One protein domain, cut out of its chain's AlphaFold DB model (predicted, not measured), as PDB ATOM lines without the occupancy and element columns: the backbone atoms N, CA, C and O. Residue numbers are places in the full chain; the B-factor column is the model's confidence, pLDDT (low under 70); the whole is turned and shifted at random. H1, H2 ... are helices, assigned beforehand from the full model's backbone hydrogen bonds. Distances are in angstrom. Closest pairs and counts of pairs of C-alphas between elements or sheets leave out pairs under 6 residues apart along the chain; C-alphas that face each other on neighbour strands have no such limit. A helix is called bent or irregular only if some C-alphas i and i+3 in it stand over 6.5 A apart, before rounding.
ATOM      1  N   ASN A  10     -47.336 -48.806   1.889       92.19
ATOM      2  CA  ASN A  10     -47.882 -49.559   3.017       92.19
ATOM      3  C   ASN A  10     -47.845 -48.757   4.331       92.19
ATOM      4  O   ASN A  10     -48.850 -48.707   5.035       92.19
ATOM      5  N   LEU A  11     -46.733 -48.072   4.623       88.75
ATOM      6  CA  LEU A  11     -46.579 -47.258   5.830       88.75
ATOM      7  C   LEU A  11     -47.487 -46.029   5.809       88.75
ATOM      8  O   LEU A  11     -48.018 -45.638   6.845       88.75
ATOM      9  N   ILE A  12     -47.689 -45.420   4.636       89.25
ATOM     10  CA  ILE A  12     -48.610 -44.289   4.487       89.25
ATOM     11  C   ILE A  12     -50.048 -44.743   4.728       89.25
ATOM     12  O   ILE A  12     -50.768 -44.079   5.467       89.25
ATOM     13  N   LEU A  13     -50.462 -45.866   4.139       89.50
ATOM     14  CA  LEU A  13     -51.816 -46.396   4.299       89.50
ATOM     15  C   LEU A  13     -52.109 -46.783   5.749       89.50
ATOM     16  O   LEU A  13     -53.154 -46.412   6.278       89.50
ATOM     17  N   GLU A  14     -51.176 -47.470   6.406       91.19
ATOM     18  CA  GLU A  14     -51.301 -47.836   7.817       91.19
ATOM     19  C   GLU A  14     -51.385 -46.591   8.707       91.19
ATOM     20  O   GLU A  14     -52.284 -46.465   9.538       91.19
ATOM     21  N   ALA A  15     -50.500 -45.618   8.485       89.31
ATOM     22  CA  ALA A  15     -50.507 -44.383   9.250       89.31
ATOM     23  C   ALA A  15     -51.795 -43.574   9.023       89.31
ATOM     24  O   ALA A  15     -52.364 -43.082   9.990       89.31
ATOM     25  N   MET A  16     -52.312 -43.494   7.790       89.00
ATOM     26  CA  MET A  16     -53.602 -42.852   7.502       89.00
ATOM     27  C   MET A  16     -54.776 -43.578   8.169       89.00
ATOM     28  O   MET A  16     -55.667 -42.913   8.691       89.00
ATOM     29  N   ALA A  17     -54.769 -44.914   8.196       91.19
ATOM     30  CA  ALA A  17     -55.799 -45.707   8.865       91.19
ATOM     31  C   ALA A  17     -55.795 -45.491  10.386       91.19
ATOM     32  O   ALA A  17     -56.851 -45.372  11.000       91.19
ATOM     33  N   ILE A  18     -54.612 -45.383  10.996       92.19
ATOM     34  CA  ILE A  18     -54.474 -45.146  12.437       92.19
ATOM     35  C   ILE A  18     -54.848 -43.702  12.785       92.19
ATOM     36  O   ILE A  18     -55.650 -43.464  13.686       92.19
ATOM     37  N   THR A  19     -54.297 -42.716  12.074       87.62
ATOM     38  CA  THR A  19     -54.470 -41.299  12.427       87.62
ATOM     39  C   THR A  19     -55.744 -40.679  11.860       87.62
ATOM     40  O   THR A  19     -56.056 -39.549  12.223       87.62
ATOM     41  N   HIS A  20     -56.459 -41.377  10.969       90.50
ATOM     42  CA  HIS A  20     -57.666 -40.900  10.280       90.50
ATOM     43  C   HIS A  20     -57.448 -39.601   9.480       90.50
ATOM     44  O   HIS A  20     -58.376 -38.834   9.230       90.50
ATOM     45  N   ILE A  21     -56.205 -39.340   9.067       90.38
ATOM     46  CA  ILE A  21     -55.847 -38.144   8.301       90.38
ATOM     47  C   ILE A  21     -56.105 -38.415   6.820       90.38
ATOM     48  O   ILE A  21     -55.652 -39.414   6.268       90.38
ATOM     49  N   SER A  22     -56.806 -37.496   6.164       85.12
ATOM     50  CA  SER A  22     -57.254 -37.646   4.777       85.12
ATOM     51  C   SER A  22     -56.168 -37.348   3.741       85.12
ATOM     52  O   SER A  22     -56.254 -37.829   2.611       85.12
ATOM     53  N   THR A  23     -55.126 -36.582   4.092       88.88
ATOM     54  CA  THR A  23     -54.094 -36.158   3.133       88.88
ATOM     55  C   THR A  23     -52.685 -36.621   3.509       88.88
ATOM     56  O   THR A  23     -52.235 -36.479   4.646       88.88
ATOM     57  N   LYS A  24     -51.929 -37.106   2.510       85.31
ATOM     58  CA  LYS A  24     -50.523 -37.530   2.678       85.31
ATOM     59  C   LYS A  24     -49.637 -36.384   3.206       85.31
ATOM     60  O   LYS A  24     -48.743 -36.607   4.016       85.31
ATOM     61  N   THR A  25     -49.908 -35.142   2.799       88.31
ATOM     62  CA  THR A  25     -49.160 -33.953   3.248       88.31
ATOM     63  C   THR A  25     -49.387 -33.646   4.727       88.31
ATOM     64  O   THR A  25     -48.445 -33.307   5.444       88.31
ATOM     65  N   GLU A  26     -50.632 -33.726   5.191       88.19
ATOM     66  CA  GLU A  26     -50.978 -33.466   6.587       88.19
ATOM     67  C   GLU A  26     -50.456 -34.567   7.506       88.19
ATOM     68  O   GLU A  26     -49.902 -34.262   8.559       88.19
ATOM     69  N   LEU A  27     -50.498 -35.820   7.048       90.31
ATOM     70  CA  LEU A  27     -49.896 -36.951   7.744       90.31
ATOM     71  C   LEU A  27     -48.399 -36.722   8.003       90.31
ATOM     72  O   LEU A  27     -47.929 -36.897   9.125       90.31
ATOM     73  N   ILE A  28     -47.652 -36.269   6.989       89.56
ATOM     74  CA  ILE A  28     -46.217 -35.981   7.127       89.56
ATOM     75  C   ILE A  28     -45.977 -34.830   8.113       89.56
ATOM     76  O   ILE A  28     -45.092 -34.922   8.966       89.56
ATOM     77  N   LYS A  29     -46.775 -33.756   8.050       89.62
ATOM     78  CA  LYS A  29     -46.678 -32.648   9.020       89.62
ATOM     79  C   LYS A  29     -46.944 -33.123  10.447       89.62
ATOM     80  O   LYS A  29     -46.212 -32.740  11.363       89.62
ATOM     81  N   PHE A  30     -47.964 -33.956  10.630       91.75
ATOM     82  CA  PHE A  30     -48.321 -34.531  11.921       91.75
ATOM     83  C   PHE A  30     -47.199 -35.422  12.463       91.75
ATOM     84  O   PHE A  30     -46.769 -35.246  13.603       91.75
ATOM     85  N   ALA A  31     -46.648 -36.306  11.627       90.88
ATOM     86  CA  ALA A  31     -45.540 -37.184  11.992       90.88
ATOM     87  C   ALA A  31     -44.296 -36.397  12.441       90.88
ATOM     88  O   ALA A  31     -43.740 -36.674  13.505       90.88
ATOM     89  N   LEU A  32     -43.897 -35.370  11.682       91.06
ATOM     90  CA  LEU A  32     -42.760 -34.509  12.030       91.06
ATOM     91  C   LEU A  32     -42.997 -33.738  13.334       91.06
ATOM     92  O   LEU A  32     -42.111 -33.657  14.184       91.06
ATOM     93  N   THR A  33     -44.203 -33.202  13.513       92.62
ATOM     94  CA  THR A  33     -44.571 -32.459  14.723       92.62
ATOM     95  C   THR A  33     -44.510 -33.358  15.958       92.62
ATOM     96  O   THR A  33     -43.924 -32.971  16.970       92.62
ATOM     97  N   ASN A  34     -45.034 -34.582  15.863       93.00
ATOM     98  CA  ASN A  34     -44.966 -35.557  16.948       93.00
ATOM     99  C   ASN A  34     -43.537 -35.993  17.257       93.00
ATOM    100  O   ASN A  34     -43.190 -36.147  18.427       93.00
ATOM    101  N   LEU A  35     -42.692 -36.158  16.238       92.50
ATOM    102  CA  LEU A  35     -41.288 -36.507  16.438       92.50
ATOM    103  C   LEU A  35     -40.560 -35.414  17.229       92.50
ATOM    104  O   LEU A  35     -39.895 -35.712  18.221       92.50
ATOM    105  N   ILE A  36     -40.756 -34.145  16.858       92.62
ATOM    106  CA  ILE A  36     -40.176 -33.001  17.575       92.62
ATOM    107  C   ILE A  36     -40.687 -32.942  19.019       92.62
ATOM    108  O   ILE A  36     -39.901 -32.739  19.944       92.62
ATOM    109  N   GLN A  37     -41.992 -33.125  19.238       91.31
ATOM    110  CA  GLN A  37     -42.563 -33.137  20.589       91.31
ATOM    111  C   GLN A  37     -41.988 -34.272  21.440       91.31
ATOM    112  O   GLN A  37     -41.623 -34.051  22.596       91.31
ATOM    113  N   LYS A  38     -41.849 -35.471  20.867       90.75
ATOM    114  CA  LYS A  38     -41.300 -36.641  21.556       90.75
ATOM    115  C   LYS A  38     -39.857 -36.412  22.003       90.75
ATOM    116  O   LYS A  38     -39.532 -36.727  23.147       90.75
ATOM    117  N   GLU A  39     -39.014 -35.836  21.147       88.75
ATOM    118  CA  GLU A  39     -37.628 -35.513  21.513       88.75
ATOM    119  C   GLU A  39     -37.560 -34.404  22.575       88.75
ATOM    120  O   GLU A  39     -36.855 -34.563  23.570       88.75
ATOM    121  N   LYS A  40     -38.380 -33.347  22.475       87.94
ATOM    122  CA  LYS A  40     -38.458 -32.315  23.529       87.94
ATOM    123  C   LYS A  40     -38.854 -32.893  24.891       87.94
ATOM    124  O   LYS A  40     -38.265 -32.547  25.911       87.94
ATOM    125  N   ILE A  41     -39.836 -33.796  24.923       86.62
ATOM    126  CA  ILE A  41     -40.256 -34.469  26.163       86.62
ATOM    127  C   ILE A  41     -39.143 -35.375  26.696       86.62
ATOM    128  O   ILE A  41     -38.926 -35.453  27.905       86.62
ATOM    129  N   LYS A  42     -38.419 -36.068  25.816       84.50
ATOM    130  CA  LYS A  42     -37.268 -36.888  26.209       84.50
ATOM    131  C   LYS A  42     -36.173 -36.040  26.854       84.50
ATOM    132  O   LYS A  42     -35.591 -36.473  27.846       84.50
ATOM    133  N   ASP A  43     -35.938 -34.833  26.353       79.31
ATOM    134  CA  ASP A  43     -35.012 -33.893  26.982       79.31
ATOM    135  C   ASP A  43     -35.510 -33.419  28.350       79.31
ATOM    136  O   ASP A  43     -34.721 -33.375  29.290       79.31
ATOM    137  N   LEU A  44     -36.815 -33.181  28.521       78.44
ATOM    138  CA  LEU A  44     -37.397 -32.882  29.836       78.44
ATOM    139  C   LEU A  44     -37.177 -34.023  30.840       78.44
ATOM    140  O   LEU A  44     -36.848 -33.774  31.999       78.44
ATOM    141  N   LYS A  45     -37.261 -35.284  30.397       73.19
ATOM    142  CA  LYS A  45     -36.949 -36.443  31.253       73.19
ATOM    143  C   LYS A  45     -35.495 -36.460  31.739       73.19
ATOM    144  O   LYS A  45     -35.242 -37.044  32.784       73.19
ATOM    145  N   LYS A  46     -34.548 -35.793  31.065       73.62
ATOM    146  CA  LYS A  46     -33.160 -35.655  31.560       73.62
ATOM    147  C   LYS A  46     -33.045 -34.764  32.801       73.62
ATOM    148  O   LYS A  46     -32.012 -34.789  33.468       73.62
ATOM    149  N   TYR A  47     -34.063 -33.957  33.088       69.00
ATOM    150  CA  TYR A  47     -34.129 -33.138  34.299       69.00
ATOM    151  C   TYR A  47     -34.786 -33.880  35.471       69.00
ATOM    152  O   TYR A  47     -34.729 -33.401  36.603       69.00
ATOM    153  N   PHE A  48     -35.363 -35.062  35.229       66.38
ATOM    154  CA  PHE A  48     -35.926 -35.904  36.277       66.38
ATOM    155  C   PHE A  48     -34.811 -36.375  37.226       66.38
ATOM    156  O   PHE A  48     -33.846 -36.998  36.787       66.38
ATOM    157  N   GLY A  49     -34.918 -36.036  38.514       67.94
ATOM    158  CA  GLY A  49     -33.916 -36.360  39.539       67.94
ATOM    159  C   GLY A  49     -32.722 -35.400  39.631       67.94
ATOM    160  O   GLY A  49     -31.861 -35.606  40.478       67.94
ATOM    161  N   LYS A  50     -32.651 -34.349  38.797       67.06
ATOM    162  CA  LYS A  50     -31.654 -33.269  38.965       67.06
ATOM    163  C   LYS A  50     -32.090 -32.197  39.958       67.06
ATOM    164  O   LYS A  50     -31.248 -31.476  40.477       67.06
ATOM    165  N   VAL A  51     -33.396 -32.058  40.158       68.69
ATOM    166  CA  VAL A  51     -33.958 -31.145  41.149       68.69
ATOM    167  C   VAL A  51     -34.176 -31.961  42.410       68.69
ATOM    168  O   VAL A  51     -35.035 -32.845  42.419       68.69
ATOM    169  N   ASP A  52     -33.371 -31.686  43.432       68.44
ATOM    170  CA  ASP A  52     -33.630 -32.194  44.771       68.44
ATOM    171  C   ASP A  52     -34.828 -31.423  45.321       68.44
ATOM    172  O   ASP A  52     -34.756 -30.241  45.662       68.44
ATOM    173  N   LEU A  53     -35.988 -32.057  45.240       69.06
ATOM    174  CA  LEU A  53     -37.206 -31.541  45.828       69.06
ATOM    175  C   LEU A  53     -37.134 -31.962  47.294       69.06
ATOM    176  O   LEU A  53     -37.318 -33.145  47.566       69.06
ATOM    177  N   GLU A  54     -36.864 -31.015  48.204       72.25
ATOM    178  CA  GLU A  54     -36.861 -31.176  49.674       72.25
ATOM    179  C   GLU A  54     -38.260 -31.560  50.206       72.25
ATOM    180  O   GLU A  54     -38.890 -30.870  51.005       72.25
ATOM    181  N   ILE A  55     -38.810 -32.658  49.699       73.88
ATOM    182  CA  ILE A  55     -40.184 -33.082  49.883       73.88
ATOM    183  C   ILE A  55     -40.155 -34.480  50.479       73.88
ATOM    184  O   ILE A  55     -39.772 -35.457  49.836       73.88
ATOM    185  N   ASN A  56     -40.621 -34.584  51.720       74.88
ATOM    186  CA  ASN A  56     -40.796 -35.866  52.380       74.88
ATOM    187  C   ASN A  56     -42.125 -36.507  51.932       74.88
ATOM    188  O   ASN A  56     -43.212 -36.111  52.359       74.88
ATOM    189  N   LEU A  57     -42.020 -37.492  51.038       76.12
ATOM    190  CA  LEU A  57     -43.151 -38.227  50.460       76.12
ATOM    191  C   LEU A  57     -43.939 -39.053  51.487       76.12
ATOM    192  O   LEU A  57     -45.119 -39.313  51.247       76.12
ATOM    193  N   ASP A  58     -43.325 -39.447  52.603       76.94
ATOM    194  CA  ASP A  58     -43.989 -40.226  53.654       76.94
ATOM    195  C   ASP A  58     -44.957 -39.350  54.454       76.94
ATOM    196  O   ASP A  58     -46.096 -39.751  54.692       76.94
ATOM    197  N   ASN A  59     -44.561 -38.103  54.740       79.00
ATOM    198  CA  ASN A  59     -45.432 -37.109  55.376       79.00
ATOM    199  C   ASN A  59     -46.630 -36.734  54.489       79.00
ATOM    200  O   ASN A  59     -47.731 -36.525  54.986       79.00
ATOM    201  N   LEU A  60     -46.429 -36.648  53.169       80.50
ATOM    202  CA  LEU A  60     -47.486 -36.276  52.218       80.50
ATOM    203  C   LEU A  60     -48.495 -37.392  51.946       80.50
ATOM    204  O   LEU A  60     -49.619 -37.113  51.538       80.50
ATOM    205  N   ARG A  61     -48.084 -38.653  52.094       84.50
ATOM    206  CA  ARG A  61     -48.922 -39.818  51.778       84.50
ATOM    207  C   ARG A  61     -49.640 -40.399  52.988       84.50
ATOM    208  O   ARG A  61     -50.298 -41.421  52.823       84.50
ATOM    209  N   ASP A  62     -49.493 -39.765  54.151       76.88
ATOM    210  CA  ASP A  62     -50.109 -40.153  55.425       76.88
ATOM    211  C   ASP A  62     -49.974 -41.659  55.705       76.88
ATOM    212  O   ASP A  62     -50.889 -42.332  56.173       76.88
TER     213      ASP A  62
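This is residues 10 to 62 of the 64 residues of an uncharacterized protein of Spirochaetes bacterium GWF1_31_7 (UniProt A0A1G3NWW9). One long helix, H2, makes much of the length of this model; the short helix H1 folds across its first end as a corner, and from its other end a long tail of loop sticks out and closes with the single small turn of helix H3. Residues 32 to 62, which include most of H2 and the whole of H3, stand free, and H3 touches no helix. The printed part has 53 residues with three named helices, in the order H1, H2, H3, and no named strand; the class is all helix. The whole is extended, with a radius of gyration of the C-alphas of 19.4 A, and its C-alphas span 52 by 24 by 16 A, a rod in outline.

The longest helix is H2, residues 24 to 45. H1, residues 10 to 19, touches it, with 5 pairs of C-alphas within 8 A; the closest C-alphas are those of Met 16 and Leu 27, 7.0 A apart. H2 touches H1 with residues 24 to 27 alone. The lines of H1 and H2 are about perpendicular, but only just, at 72 degrees, and their centres are 16.3 A apart. H3, residues 57 to 60, is apart from H2 and also from H1. In H1 and H2 every pair of O of residue i and N of residue i+4 is within hydrogen-bond range. H3, with 4 residues, is too short for such a pair, and its one pair of O of residue i and N of residue i+3 is not within range.

H2 runs 31.7 A from the C-alpha of Lys 24 at (-50.523, -37.530, 2.678) to that of Lys 45 at (-36.949, -36.443, 31.253). H1 begins at Asn 10, with its C-alpha at (-47.882, -49.559, 3.017), and measures 14.1 A to the C-alpha of Thr 19. H3 measures 5.1 A from the C-alpha of Leu 57 to that of Leu 60, which is at (-47.486, -36.276, 52.218). None of the three helices is bent or irregular.

The two C-alphas farthest apart are those of Asn 10 and Asn 59, 53.9 A; those of the first and last printed residues, Asn 10 and Asp 62, are 53.3 A apart. The printed part has no cut. The link from H1 to H2 is tight, with 4 residues, and the link from H2 to H3 is long, with 11 residues. The mean pLDDT of the printed part is 83.7. Residues 47 to 53, within the long link, are under 70, where the model's confidence is low.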